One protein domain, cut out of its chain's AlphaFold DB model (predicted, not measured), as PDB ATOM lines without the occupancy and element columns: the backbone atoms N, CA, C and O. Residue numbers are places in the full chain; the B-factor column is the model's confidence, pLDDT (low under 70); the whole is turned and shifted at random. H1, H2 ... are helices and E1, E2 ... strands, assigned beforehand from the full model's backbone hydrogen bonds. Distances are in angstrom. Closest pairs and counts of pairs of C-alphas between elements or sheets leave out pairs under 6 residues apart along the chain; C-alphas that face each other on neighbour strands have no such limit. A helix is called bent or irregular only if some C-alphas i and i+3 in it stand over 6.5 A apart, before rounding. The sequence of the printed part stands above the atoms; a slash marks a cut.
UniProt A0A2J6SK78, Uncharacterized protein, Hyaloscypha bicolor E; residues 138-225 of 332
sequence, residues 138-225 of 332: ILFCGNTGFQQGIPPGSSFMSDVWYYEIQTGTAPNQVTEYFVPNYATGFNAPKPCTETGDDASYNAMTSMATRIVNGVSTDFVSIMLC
ATOM      1  N   ILE A 138     -31.458 -25.822  -1.242       83.00
ATOM      2  CA  ILE A 138     -30.419 -26.829  -1.501       83.00
ATOM      3  C   ILE A 138     -30.313 -27.128  -2.988       83.00
ATOM      4  O   ILE A 138     -31.309 -27.216  -3.707       83.00
ATOM      5  N   LEU A 139     -29.076 -27.291  -3.433       88.06
ATOM      6  CA  LEU A 139     -28.739 -27.773  -4.755       88.06
ATOM      7  C   LEU A 139     -28.158 -29.184  -4.634       88.06
ATOM      8  O   LEU A 139     -27.179 -29.384  -3.917       88.06
ATOM      9  N   PHE A 140     -28.735 -30.133  -5.363       86.31
ATOM     10  CA  PHE A 140     -28.254 -31.508  -5.456       86.31
ATOM     11  C   PHE A 140     -27.567 -31.742  -6.796       86.31
ATOM     12  O   PHE A 140     -28.075 -31.320  -7.834       86.31
ATOM     13  N   CYS A 141     -26.447 -32.461  -6.794       85.12
ATOM     14  CA  CYS A 141     -25.741 -32.830  -8.017       85.12
ATOM     15  C   CYS A 141     -25.788 -34.347  -8.256       85.12
ATOM     16  O   CYS A 141     -25.166 -35.128  -7.536       85.12
ATOM     17  N   GLY A 142     -26.505 -34.762  -9.301       80.62
ATOM     18  CA  GLY A 142     -26.651 -36.152  -9.729       80.62
ATOM     19  C   GLY A 142     -27.612 -36.985  -8.872       80.62
ATOM     20  O   GLY A 142     -28.323 -36.480  -8.010       80.62
ATOM     21  N   ASN A 143     -27.618 -38.298  -9.123       74.00
ATOM     22  CA  ASN A 143     -28.485 -39.275  -8.441       74.00
ATOM     23  C   ASN A 143     -27.748 -40.223  -7.482       74.00
ATOM     24  O   ASN A 143     -28.336 -41.179  -6.955       74.00
ATOM     25  N   THR A 144     -26.442 -40.027  -7.310       75.88
ATOM     26  CA  THR A 144     -25.654 -40.824  -6.364       75.88
ATOM     27  C   THR A 144     -26.149 -40.514  -4.955       75.88
ATOM     28  O   THR A 144     -26.541 -39.388  -4.713       75.88
ATOM     29  N   GLY A 145     -26.203 -41.491  -4.047       80.00
ATOM     30  CA  GLY A 145     -26.605 -41.260  -2.649       80.00
ATOM     31  C   GLY A 145     -28.109 -41.333  -2.348       80.00
ATOM     32  O   GLY A 145     -28.470 -41.469  -1.182       80.00
ATOM     33  N   PHE A 146     -28.983 -41.349  -3.363       86.81
ATOM     34  CA  PHE A 146     -30.406 -41.645  -3.154       86.81
ATOM     35  C   PHE A 146     -30.630 -43.098  -2.724       86.81
ATOM     36  O   PHE A 146     -30.163 -44.031  -3.386       86.81
ATOM     37  N   GLN A 147     -31.413 -43.262  -1.662       89.75
ATOM     38  CA  GLN A 147     -31.858 -44.529  -1.094       89.75
ATOM     39  C   GLN A 147     -33.382 -44.631  -1.197       89.75
ATOM     40  O   GLN A 147     -34.072 -43.611  -1.175       89.75
ATOM     41  N   GLN A 148     -33.904 -45.850  -1.316       90.50
ATOM     42  CA  GLN A 148     -35.343 -46.107  -1.272       90.50
ATOM     43  C   GLN A 148     -35.707 -46.692   0.090       90.50
ATOM     44  O   GLN A 148     -35.062 -47.630   0.555       90.50
ATOM     45  N   GLY A 149     -36.730 -46.134   0.727       91.12
ATOM     46  CA  GLY A 149     -37.247 -46.629   1.997       91.12
ATOM     47  C   GLY A 149     -38.035 -45.562   2.745       91.12
ATOM     48  O   GLY A 149     -38.357 -44.512   2.192       91.12
ATOM     49  N   ILE A 150     -38.318 -45.819   4.019       91.31
ATOM     50  CA  ILE A 150     -38.934 -44.842   4.921       91.31
ATOM     51  C   ILE A 150     -37.811 -44.133   5.693       91.31
ATOM     52  O   ILE A 150     -37.128 -44.794   6.481       91.31
ATOM     53  N   PRO A 151     -37.600 -42.814   5.505       91.12
ATOM     54  CA  PRO A 151     -36.584 -42.086   6.253       91.12
ATOM     55  C   PRO A 151     -36.828 -42.211   7.768       91.12
ATOM     56  O   PRO A 151     -37.973 -42.043   8.215       91.12
ATOM     57  N   PRO A 152     -35.795 -42.487   8.580       90.38
ATOM     58  CA  PRO A 152     -35.928 -42.587  10.029       90.38
ATOM     59  C   PRO A 152     -36.586 -41.355  10.664       90.38
ATOM     60  O   PRO A 152     -36.216 -40.213  10.396       90.38
ATOM     61  N   GLY A 153     -37.572 -41.594  11.534       86.81
ATOM     62  CA  GLY A 153     -38.319 -40.535  12.222       86.81
ATOM     63  C   GLY A 153     -39.319 -39.776  11.341       86.81
ATOM     64  O   GLY A 153     -39.879 -38.783  11.794       86.81
ATOM     65  N   SER A 154     -39.549 -40.215  10.101       89.94
ATOM     66  CA  SER A 154     -40.520 -39.592   9.203       89.94
ATOM     67  C   SER A 154     -41.957 -40.070   9.429       89.94
ATOM     68  O   SER A 154     -42.202 -41.112  10.036       89.94
ATOM     69  N   SER A 155     -42.918 -39.313   8.894       88.44
ATOM     70  CA  SER A 155     -44.336 -39.686   8.840       88.44
ATOM     71  C   SER A 155     -44.728 -40.416   7.548       88.44
ATOM     72  O   SER A 155     -45.918 -40.617   7.301       88.44
ATOM     73  N   PHE A 156     -43.768 -40.767   6.684       87.19
ATOM     74  CA  PHE A 156     -44.067 -41.473   5.439       87.19
ATOM     75  C   PHE A 156     -44.570 -42.890   5.742       87.19
ATOM     76  O   PHE A 156     -43.972 -43.627   6.519       87.19
ATOM     77  N   MET A 157     -45.688 -43.266   5.118       86.31
ATOM     78  CA  MET A 157     -46.327 -44.581   5.294       86.31
ATOM     79  C   MET A 157     -45.921 -45.597   4.217       86.31
ATOM     80  O   MET A 157     -46.401 -46.728   4.215       86.31
ATOM     81  N   SER A 158     -45.074 -45.189   3.274       87.38
ATOM     82  CA  SER A 158     -44.580 -46.015   2.178       87.38
ATOM     83  C   SER A 158     -43.152 -45.618   1.839       87.38
ATOM     84  O   SER A 158     -42.737 -44.497   2.138       87.38
ATOM     85  N   ASP A 159     -42.445 -46.504   1.146       89.38
ATOM     86  CA  ASP A 159     -41.122 -46.202   0.616       89.38
ATOM     87  C   ASP A 159     -41.152 -44.966  -0.291       89.38
ATOM     88  O   ASP A 159     -42.037 -44.795  -1.139       89.38
ATOM     89  N   VAL A 160     -40.160 -44.106  -0.091       90.31
ATOM     90  CA  VAL A 160     -39.869 -42.922  -0.897       90.31
ATOM     91  C   VAL A 160     -38.389 -42.923  -1.257       90.31
ATOM     92  O   VAL A 160     -37.576 -43.565  -0.587       90.31
ATOM     93  N   TRP A 161     -38.023 -42.195  -2.309       90.31
ATOM     94  CA  TRP A 161     -36.618 -41.884  -2.545       90.31
ATOM     95  C   TRP A 161     -36.188 -40.746  -1.631       90.31
ATOM     96  O   TRP A 161     -36.825 -39.695  -1.604       90.31
ATOM     97  N   TYR A 162     -35.101 -40.946  -0.895       90.06
ATOM     98  CA  TYR A 162     -34.542 -39.924  -0.024       90.06
ATOM     99  C   TYR A 162     -33.020 -39.910  -0.063       90.06
ATOM    100  O   TYR A 162     -32.374 -40.886  -0.447       90.06
ATOM    101  N   TYR A 163     -32.452 -38.781   0.335       88.62
ATOM    102  CA  TYR A 163     -31.020 -38.598   0.497       88.62
ATOM    103  C   TYR A 163     -30.705 -38.421   1.983       88.62
ATOM    104  O   TYR A 163     -31.357 -37.627   2.659       88.62
ATOM    105  N   GLU A 164     -29.709 -39.143   2.491       89.00
ATOM    106  CA  GLU A 164     -29.191 -38.967   3.850       89.00
ATOM    107  C   GLU A 164     -27.952 -38.069   3.823       89.00
ATOM    108  O   GLU A 164     -26.984 -38.348   3.113       89.00
ATOM    109  N   ILE A 165     -27.969 -36.990   4.603       83.38
ATOM    110  CA  ILE A 165     -26.854 -36.052   4.719       83.38
ATOM    111  C   ILE A 165     -26.435 -35.950   6.168       83.38
ATOM    112  O   ILE A 165     -27.249 -35.683   7.045       83.38
ATOM    113  N   GLN A 166     -25.140 -36.097   6.407       83.12
ATOM    114  CA  GLN A 166     -24.559 -35.813   7.705       83.12
ATOM    115  C   GLN A 166     -23.987 -34.397   7.701       83.12
ATOM    116  O   GLN A 166     -23.070 -34.095   6.937       83.12
ATOM    117  N   THR A 167     -24.527 -33.530   8.551       74.69
ATOM    118  CA  THR A 167     -24.058 -32.153   8.731       74.69
ATOM    119  C   THR A 167     -23.360 -31.981  10.075       74.69
ATOM    120  O   THR A 167     -23.627 -32.692  11.042       74.69
ATOM    121  N   GLY A 168     -22.429 -31.028  10.136       72.00
ATOM    122  CA  GLY A 168     -21.611 -30.776  11.323       72.00
ATOM    123  C   GLY A 168     -20.408 -31.715  11.459       72.00
ATOM    124  O   GLY A 168     -20.155 -32.587  10.632       72.00
ATOM    125  N   THR A 169     -19.633 -31.506  12.520       75.25
ATOM    126  CA  THR A 169     -18.473 -32.331  12.875       75.25
ATOM    127  C   THR A 169     -18.746 -33.062  14.179       75.25
ATOM    128  O   THR A 169     -19.358 -32.493  15.088       75.25
ATOM    129  N   ALA A 170     -18.250 -34.294  14.308       71.56
ATOM    130  CA  ALA A 170     -18.321 -35.027  15.569       71.56
ATOM    131  C   ALA A 170     -17.764 -34.168  16.732       71.56
ATOM    132  O   ALA A 170     -16.726 -33.522  16.558       71.56
ATOM    133  N   PRO A 171     -18.435 -34.123  17.902       77.06
ATOM    134  CA  PRO A 171     -19.588 -34.936  18.319       77.06
ATOM    135  C   PRO A 171     -20.974 -34.366  17.948       77.06
ATOM    136  O   PRO A 171     -21.977 -35.014  18.217       77.06
ATOM    137  N   ASN A 172     -21.055 -33.187  17.326       79.81
ATOM    138  CA  ASN A 172     -22.315 -32.489  17.020       79.81
ATOM    139  C   ASN A 172     -22.868 -32.839  15.628       79.81
ATOM    140  O   ASN A 172     -23.504 -32.003  14.986       79.81
ATOM    141  N   GLN A 173     -22.560 -34.033  15.128       83.19
ATOM    142  CA  GLN A 173     -23.010 -34.459  13.812       83.19
ATOM    143  C   GLN A 173     -24.519 -34.717  13.846       83.19
ATOM    144  O   GLN A 173     -25.023 -35.380  14.753       83.19
ATOM    145  N   VAL A 174     -25.234 -34.184  12.862       84.81
ATOM    146  CA  VAL A 174     -26.679 -34.341  12.710       84.81
ATOM    147  C   VAL A 174     -26.949 -35.057  11.398       84.81
ATOM    148  O   VAL A 174     -26.394 -34.693  10.364       84.81
ATOM    149  N   THR A 175     -27.812 -36.069  11.439       88.38
ATOM    150  CA  THR A 175     -28.325 -36.707  10.227       88.38
ATOM    151  C   THR A 175     -29.596 -36.000   9.783       88.38
ATOM    152  O   THR A 175     -30.545 -35.838  10.552       88.38
ATOM    153  N   GLU A 176     -29.604 -35.586   8.527       88.44
ATOM    154  CA  GLU A 176     -30.720 -34.947   7.853       88.44
ATOM    155  C   GLU A 176     -31.175 -35.841   6.703       88.44
ATOM    156  O   GLU A 176     -30.349 -36.323   5.927       88.44
ATOM    157  N   TYR A 177     -32.482 -36.037   6.568       89.75
ATOM    158  CA  TYR A 177     -33.051 -36.757   5.433       89.75
ATOM    159  C   TYR A 177     -33.787 -35.791   4.520       89.75
ATOM    160  O   TYR A 177     -34.536 -34.935   4.988       89.75
ATOM    161  N   PHE A 178     -33.595 -35.952   3.220       87.50
ATOM    162  CA  PHE A 178     -34.195 -35.106   2.201       87.50
ATOM    163  C   PHE A 178     -35.056 -35.931   1.270       87.50
ATOM    164  O   PHE A 178     -34.560 -36.856   0.632       87.50
ATOM    165  N   VAL A 179     -36.333 -35.574   1.182       88.62
ATOM    166  CA  VAL A 179     -37.311 -36.250   0.332       88.62
ATOM    167  C   VAL A 179     -37.804 -35.257  -0.720       88.62
ATOM    168  O   VAL A 179     -38.530 -34.328  -0.369       88.62
ATOM    169  N   PRO A 180     -37.405 -35.387  -1.995       84.50
ATOM    170  CA  PRO A 180     -37.930 -34.535  -3.052       84.50
ATOM    171  C   PRO A 180     -39.393 -34.893  -3.348       84.50
ATOM    172  O   PRO A 180     -39.727 -36.058  -3.572       84.50
ATOM    173  N   ASN A 181     -40.271 -33.887  -3.399       78.56
ATOM    174  CA  ASN A 181     -41.723 -34.110  -3.473       78.56
ATOM    175  C   ASN A 181     -42.195 -34.737  -4.795       78.56
ATOM    176  O   ASN A 181     -43.342 -35.159  -4.891       78.56
ATOM    177  N   TYR A 182     -41.337 -34.817  -5.813       67.75
ATOM    178  CA  TYR A 182     -41.672 -35.447  -7.092       67.75
ATOM    179  C   TYR A 182     -41.378 -36.958  -7.129       67.75
ATOM    180  O   TYR A 182     -41.848 -37.643  -8.033       67.75
ATOM    181  N   ALA A 183     -40.634 -37.494  -6.151       60.47
ATOM    182  CA  ALA A 183     -40.216 -38.899  -6.099       60.47
ATOM    183  C   ALA A 183     -40.929 -39.691  -4.984       60.47
ATOM    184  O   ALA A 183     -40.354 -40.584  -4.356       60.47
ATOM    185  N   THR A 184     -42.189 -39.344  -4.708       61.34
ATOM    186  CA  THR A 184     -42.998 -39.994  -3.671       61.34
ATOM    187  C   THR A 184     -43.808 -41.160  -4.237       61.34
ATOM    188  O   THR A 184     -44.537 -40.991  -5.214       61.34
ATOM    189  N   GLY A 185     -43.746 -42.320  -3.577       60.91
ATOM    190  CA  GLY A 185     -44.574 -43.491  -3.874       60.91
ATOM    191  C   GLY A 185     -43.774 -44.728  -4.287       60.91
ATOM    192  O   GLY A 185     -42.661 -44.639  -4.792       60.91
ATOM    193  N   PHE A 186     -44.384 -45.902  -4.103       58.56
ATOM    194  CA  PHE A 186     -43.715 -47.206  -4.233       58.56
ATOM    195  C   PHE A 186     -43.125 -47.487  -5.629       58.56
ATOM    196  O   PHE A 186     -42.092 -48.138  -5.743       58.56
ATOM    197  N   ASN A 187     -43.754 -46.964  -6.687       71.81
ATOM    198  CA  ASN A 187     -43.327 -47.161  -8.079       71.81
ATOM    199  C   ASN A 187     -42.590 -45.946  -8.668       71.81
ATOM    200  O   ASN A 187     -42.380 -45.901  -9.880       71.81
ATOM    201  N   ALA A 188     -42.250 -44.939  -7.855       77.06
ATOM    202  CA  ALA A 188     -41.540 -43.772  -8.359       77.06
ATOM    203  C   ALA A 188     -40.142 -44.193  -8.856       77.06
ATOM    204  O   ALA A 188     -39.416 -44.875  -8.120       77.06
ATOM    205  N   PRO A 189     -39.740 -43.821 -10.087       82.25
ATOM    206  CA  PRO A 189     -38.379 -44.062 -10.548       82.25
ATOM    207  C   PRO A 189     -37.386 -43.311  -9.658       82.25
ATOM    208  O   PRO A 189     -37.708 -42.273  -9.076       82.25
ATOM    209  N   LYS A 190     -36.159 -43.829  -9.565       85.75
ATOM    210  CA  LYS A 190     -35.091 -43.126  -8.855       85.75
ATOM    211  C   LYS A 190     -34.855 -41.763  -9.531       85.75
ATOM    212  O   LYS A 190     -34.736 -41.738 -10.761       85.75
ATOM    213  N   PRO A 191     -34.709 -40.667  -8.768       85.12
ATOM    214  CA  PRO A 191     -34.328 -39.360  -9.300       85.12
ATOM    215  C   PRO A 191     -33.199 -39.408 -10.346       85.12
ATOM    216  O   PRO A 191     -32.230 -40.157 -10.191       85.12
ATOM    217  N   CYS A 192     -33.327 -38.629 -11.421       83.50
ATOM    218  CA  CYS A 192     -32.440 -38.602 -12.594       83.50
ATOM    219  C   CYS A 192     -32.277 -39.938 -13.349       83.50
ATOM    220  O   CYS A 192     -31.378 -40.052 -14.187       83.50
ATOM    221  N   THR A 193     -33.102 -40.963 -13.117       84.25
ATOM    222  CA  THR A 193     -33.046 -42.246 -13.861       84.25
ATOM    223  C   THR A 193     -34.241 -42.484 -14.781       84.25
ATOM    224  O   THR A 193     -34.269 -43.470 -15.509       84.25
ATOM    225  N   GLU A 194     -35.181 -41.542 -14.828       79.44
ATOM    226  CA  GLU A 194     -36.379 -41.568 -15.671       79.44
ATOM    227  C   GLU A 194     -36.025 -41.759 -17.158       79.44
ATOM    228  O   GLU A 194     -35.083 -41.158 -17.679       79.44
ATOM    229  N   THR A 195     -36.763 -42.606 -17.866       71.12
ATOM    230  CA  THR A 195     -36.500 -42.943 -19.277       71.12
ATOM    231  C   THR A 195     -37.599 -42.406 -20.194       71.12
ATOM    232  O   THR A 195     -38.724 -42.215 -19.750       71.12
ATOM    233  N   GLY A 196     -37.320 -42.252 -21.493       63.25
ATOM    234  CA  GLY A 196     -38.318 -41.838 -22.493       63.25
ATOM    235  C   GLY A 196     -38.421 -40.319 -22.655       63.25
ATOM    236  O   GLY A 196     -37.425 -39.621 -22.490       63.25
ATOM    237  N   ASP A 197     -39.609 -39.799 -22.985       54.22
ATOM    238  CA  ASP A 197     -39.849 -38.347 -23.130       54.22
ATOM    239  C   ASP A 197     -39.527 -37.566 -21.833       54.22
ATOM    240  O   ASP A 197     -39.100 -36.408 -21.884       54.22
ATOM    241  N   ASP A 198     -39.639 -38.241 -20.684       52.47
ATOM    242  CA  ASP A 198     -39.289 -37.738 -19.351       52.47
ATOM    243  C   ASP A 198     -37.767 -37.647 -19.122       52.47
ATOM    244  O   ASP A 198     -37.330 -37.101 -18.117       52.47
ATOM    245  N   ALA A 199     -36.924 -38.127 -20.045       55.97
ATOM    246  CA  ALA A 199     -35.460 -38.025 -19.968       55.97
ATOM    247  C   ALA A 199     -34.898 -36.723 -20.580       55.97
ATOM    248  O   ALA A 199     -33.689 -36.595 -20.766       55.97
ATOM    249  N   SER A 200     -35.758 -35.764 -20.937       65.69
ATOM    250  CA  SER A 200     -35.375 -34.556 -21.682       65.69
ATOM    251  C   SER A 200     -34.937 -33.362 -20.817       65.69
ATOM    252  O   SER A 200     -34.592 -32.311 -21.372       65.69
ATOM    253  N   TYR A 201     -34.895 -33.511 -19.491       75.62
ATOM    254  CA  TYR A 201     -34.494 -32.467 -18.543       75.62
ATOM    255  C   TYR A 201     -33.051 -32.666 -18.051       75.62
ATOM    256  O   TYR A 201     -32.574 -33.791 -17.985       75.62
ATOM    257  N   ASN A 202     -32.360 -31.578 -17.698       82.56
ATOM    258  CA  ASN A 202     -30.997 -31.612 -17.131       82.56
ATOM    259  C   ASN A 202     -30.923 -31.100 -15.693       82.56
ATOM    260  O   ASN A 202     -29.894 -31.248 -15.036       82.56
ATOM    261  N   ALA A 203     -32.009 -30.511 -15.212       89.25
ATOM    262  CA  ALA A 203     -32.224 -30.192 -13.822       89.25
ATOM    263  C   ALA A 203     -33.727 -30.182 -13.534       89.25
ATOM    264  O   ALA A 203     -34.530 -30.254 -14.464       89.25
ATOM    265  N   MET A 204     -34.086 -30.149 -12.257       87.44
ATOM    266  CA  MET A 204     -35.471 -30.058 -11.823       87.44
ATOM    267  C   MET A 204     -35.576 -29.257 -10.535       87.44
ATOM    268  O   MET A 204     -34.847 -29.510  -9.574       87.44
ATOM    269  N   THR A 205     -36.529 -28.336 -10.507       89.19
ATOM    270  CA  THR A 205     -36.933 -27.599  -9.317       89.19
ATOM    271  C   THR A 205     -38.106 -28.299  -8.662       89.19
ATOM    272  O   THR A 205     -39.125 -28.575  -9.295       89.19
ATOM    273  N   SER A 206     -38.005 -28.539  -7.362       84.50
ATOM    274  CA  SER A 206     -39.133 -29.028  -6.579       84.50
ATOM    275  C   SER A 206     -39.096 -28.476  -5.167       84.50
ATOM    276  O   SER A 206     -38.041 -28.113  -4.639       84.50
ATOM    277  N   MET A 207     -40.253 -28.497  -4.513       85.94
ATOM    278  CA  MET A 207     -40.260 -28.534  -3.056       85.94
ATOM    279  C   MET A 207     -39.679 -29.876  -2.595       85.94
ATOM    280  O   MET A 207     -39.828 -30.901  -3.270       85.94
ATOM    281  N   ALA A 208     -39.001 -29.863  -1.462       85.75
ATOM    282  CA  ALA A 208     -38.496 -31.053  -0.806       85.75
ATOM    283  C   ALA A 208     -38.734 -30.934   0.697       85.75
ATOM    284  O   ALA A 208     -38.699 -29.835   1.255       85.75
ATOM    285  N   THR A 209     -38.952 -32.068   1.349       88.19
ATOM    286  CA  THR A 209     -39.100 -32.140   2.800       88.19
ATOM    287  C   THR A 209     -37.768 -32.537   3.422       88.19
ATOM    288  O   THR A 209     -37.196 -33.581   3.101       88.19
ATOM    289  N   ARG A 210     -37.267 -31.694   4.326       86.88
ATOM    290  CA  ARG A 210     -36.112 -31.960   5.186       86.88
ATOM    291  C   ARG A 210     -36.608 -32.532   6.500       86.88
ATOM    292  O   ARG A 210     -37.502 -31.957   7.113       86.88
ATOM    293  N   ILE A 211     -35.991 -33.611   6.958       88.88
ATOM    294  CA  ILE A 211     -36.331 -34.278   8.212       88.88
ATOM    295  C   ILE A 211     -35.092 -34.320   9.094       88.88
ATOM    296  O   ILE A 211     -34.077 -34.902   8.719       88.88
ATOM    297  N   VAL A 212     -35.191 -33.721  10.278       89.31
ATOM    298  CA  VAL A 212     -34.126 -33.719  11.289       89.31
ATOM    299  C   VAL A 212     -34.735 -34.041  12.641       89.31
ATOM    300  O   VAL A 212     -35.640 -33.341  13.087       89.31
ATOM    301  N   ASN A 213     -34.256 -35.098  13.302       86.81
ATOM    302  CA  ASN A 213     -34.766 -35.533  14.611       86.81
ATOM    303  C   ASN A 213     -36.307 -35.664  14.652       86.81
ATOM    304  O   ASN A 213     -36.948 -35.292  15.632       86.81
ATOM    305  N   GLY A 214     -36.903 -36.152  13.559       85.12
ATOM    306  CA  GLY A 214     -38.353 -36.318  13.407       85.12
ATOM    307  C   GLY A 214     -39.145 -35.039  13.109       85.12
ATOM    308  O   GLY A 214     -40.361 -35.101  12.947       85.12
ATOM    309  N   VAL A 215     -38.489 -33.881  12.998       88.50
ATOM    310  CA  VAL A 215     -39.125 -32.623  12.586       88.50
ATOM    311  C   VAL A 215     -39.012 -32.477  11.074       88.50
ATOM    312  O   VAL A 215     -37.906 -32.501  10.538       88.50
ATOM    313  N   SER A 216     -40.155 -32.308  10.405       88.06
ATOM    314  CA  SER A 216     -40.233 -32.075   8.958       88.06
ATOM    315  C   SER A 216     -40.327 -30.583   8.646       88.06
ATOM    316  O   SER A 216     -41.059 -29.846   9.307       88.06
ATOM    317  N   THR A 217     -39.586 -30.118   7.647       85.94
ATOM    318  CA  THR A 217     -39.627 -28.733   7.159       85.94
ATOM    319  C   THR A 217     -39.481 -28.727   5.647       85.94
ATOM    320  O   THR A 217     -38.552 -29.338   5.121       85.94
ATOM    321  N   ASP A 218     -40.374 -28.029   4.953       84.50
ATOM    322  CA  ASP A 218     -40.317 -27.916   3.499       84.50
ATOM    323  C   ASP A 218     -39.396 -26.778   3.065       84.50
ATOM    324  O   ASP A 218     -39.347 -25.715   3.686       84.50
ATOM    325  N   PHE A 219     -38.670 -26.999   1.977       83.25
ATOM    326  CA  PHE A 219     -37.759 -26.023   1.391       83.25
ATOM    327  C   PHE A 219     -37.696 -26.199  -0.131       83.25
ATOM    328  O   PHE A 219     -38.166 -27.194  -0.689       83.25
ATOM    329  N   VAL A 220     -37.122 -25.209  -0.814       87.69
ATOM    330  CA  VAL A 220     -36.932 -25.241  -2.267       87.69
ATOM    331  C   VAL A 220     -35.641 -25.973  -2.609       87.69
ATOM    332  O   VAL A 220     -34.586 -25.685  -2.043       87.69
ATOM    333  N   SER A 221     -35.706 -26.870  -3.585       87.31
ATOM    334  CA  SER A 221     -34.547 -27.604  -4.077       87.31
ATOM    335  C   SER A 221     -34.419 -27.516  -5.589       87.31
ATOM    336  O   SER A 221     -35.422 -27.452  -6.299       87.31
ATOM    337  N   ILE A 222     -33.175 -27.540  -6.062       90.44
ATOM    338  CA  ILE A 222     -32.841 -27.797  -7.462       90.44
ATOM    339  C   ILE A 222     -31.993 -29.065  -7.496       90.44
ATOM    340  O   ILE A 222     -31.023 -29.184  -6.749       90.44
ATOM    341  N   MET A 223     -32.335 -30.013  -8.360       89.31
ATOM    342  CA  MET A 223     -31.535 -31.208  -8.610       89.31
ATOM    343  C   MET A 223     -30.959 -31.158 -10.015       89.31
ATOM    344  O   MET A 223     -31.712 -31.088 -10.976       89.31
ATOM    345  N   LEU A 224     -29.637 -31.219 -10.141       90.62
ATOM    346  CA  LEU A 224     -28.940 -31.310 -11.420       90.62
ATOM    347  C   LEU A 224     -28.799 -32.779 -11.830       90.62
ATOM    348  O   LEU A 224     -28.295 -33.594 -11.062       90.62
ATOM    349  N   CYS A 225     -29.169 -33.101 -13.064       88.06
ATOM    350  CA  CYS A 225     -29.117 -34.444 -13.638       88.06
ATOM    351  C   CYS A 225     -28.219 -34.450 -14.891       88.06
ATOM    352  O   CYS A 225     -28.718 -34.568 -16.012       88.06
TER     353      CYS A 225
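This is residues 138 to 225 of the 332 residues of an uncharacterized protein of Hyaloscypha bicolor E (UniProt A0A2J6SK78). The domain is one strongly twisted sheet of six strands, rolled partway round but not closed into a barrel, with its edge strands E1 and E2 apart. The long bent hairpin of E5 and E6 makes one part of this curved wall and the strands E2, E3 and E4 the other, while the turn between E3 and E4 lies at one end of the long axis and the small helix H1, off the sheet, at the other. The printed part has 88 residues, with elements in the order E1 E2 E3 E4 H1 E5 E6; the sheet is mixed, in the order E1 E6 E5 E4 E3 E2, and the class is mostly strand. The whole is compact, with a radius of gyration of the C-alphas of 13.2 A, yet elongated, spanning 45 by 27 by 20 A.

E1, residues 138 to 141, is an edge strand and the parallel neighbour of E6, residues 215 to 224; N 140 and O 222 are 2.8 A apart, within hydrogen-bond range. E2, residues 146 to 149, is the other edge strand. It forms a hairpin with E3, residues 160 to 167, where N 147 and O 162 are 2.8 A apart. E3 and E4, residues 174 to 180, form the next hairpin, with N 165 and O 176 at 2.8 A. E2, E3 and E4 are a meander, each strand the antiparallel neighbour of the one before. The pairing of E3 is staggered: residues 160 to 163 pair with E2 and 163 to 167 with E4. E4 is antiparallel to E5, residues 203 to 212, with N 211 and O 177 at 2.8 A. E5 and E6 form a hairpin, with N 210 and O 217 at 2.8 A; E5 bends by 65 degrees at residue 206 and E6 by 63 degrees at residue 220. H1, residues 196 to 199, is not on the sheet; it is too short for an O i to N i+4 pair, and its one O i to N i+3 pair is within range.

E1 begins at C-alpha 138 (-30.419, -26.829, -1.501) and is 10.0 A long; E2 is 9.9 A. E3 measures 21.4 A and E4 19.4 A. H1 spans 5.4 A from C-alpha 196 (-38.318, -41.838, -22.493). E5 measures 25.4 A, and E6 26.1 A, ending at C-alpha 224 (-28.940, -31.310, -11.420).

The C-alphas farthest apart, of Pro 171 and Asp 197, are 46.3 A apart. The printed part has no cut. The link from E4 to H1, residues 181 to 195, is long. Mean pLDDT of the printed part is 82.1; residues 182 to 186 and 196 to 200 are under 70.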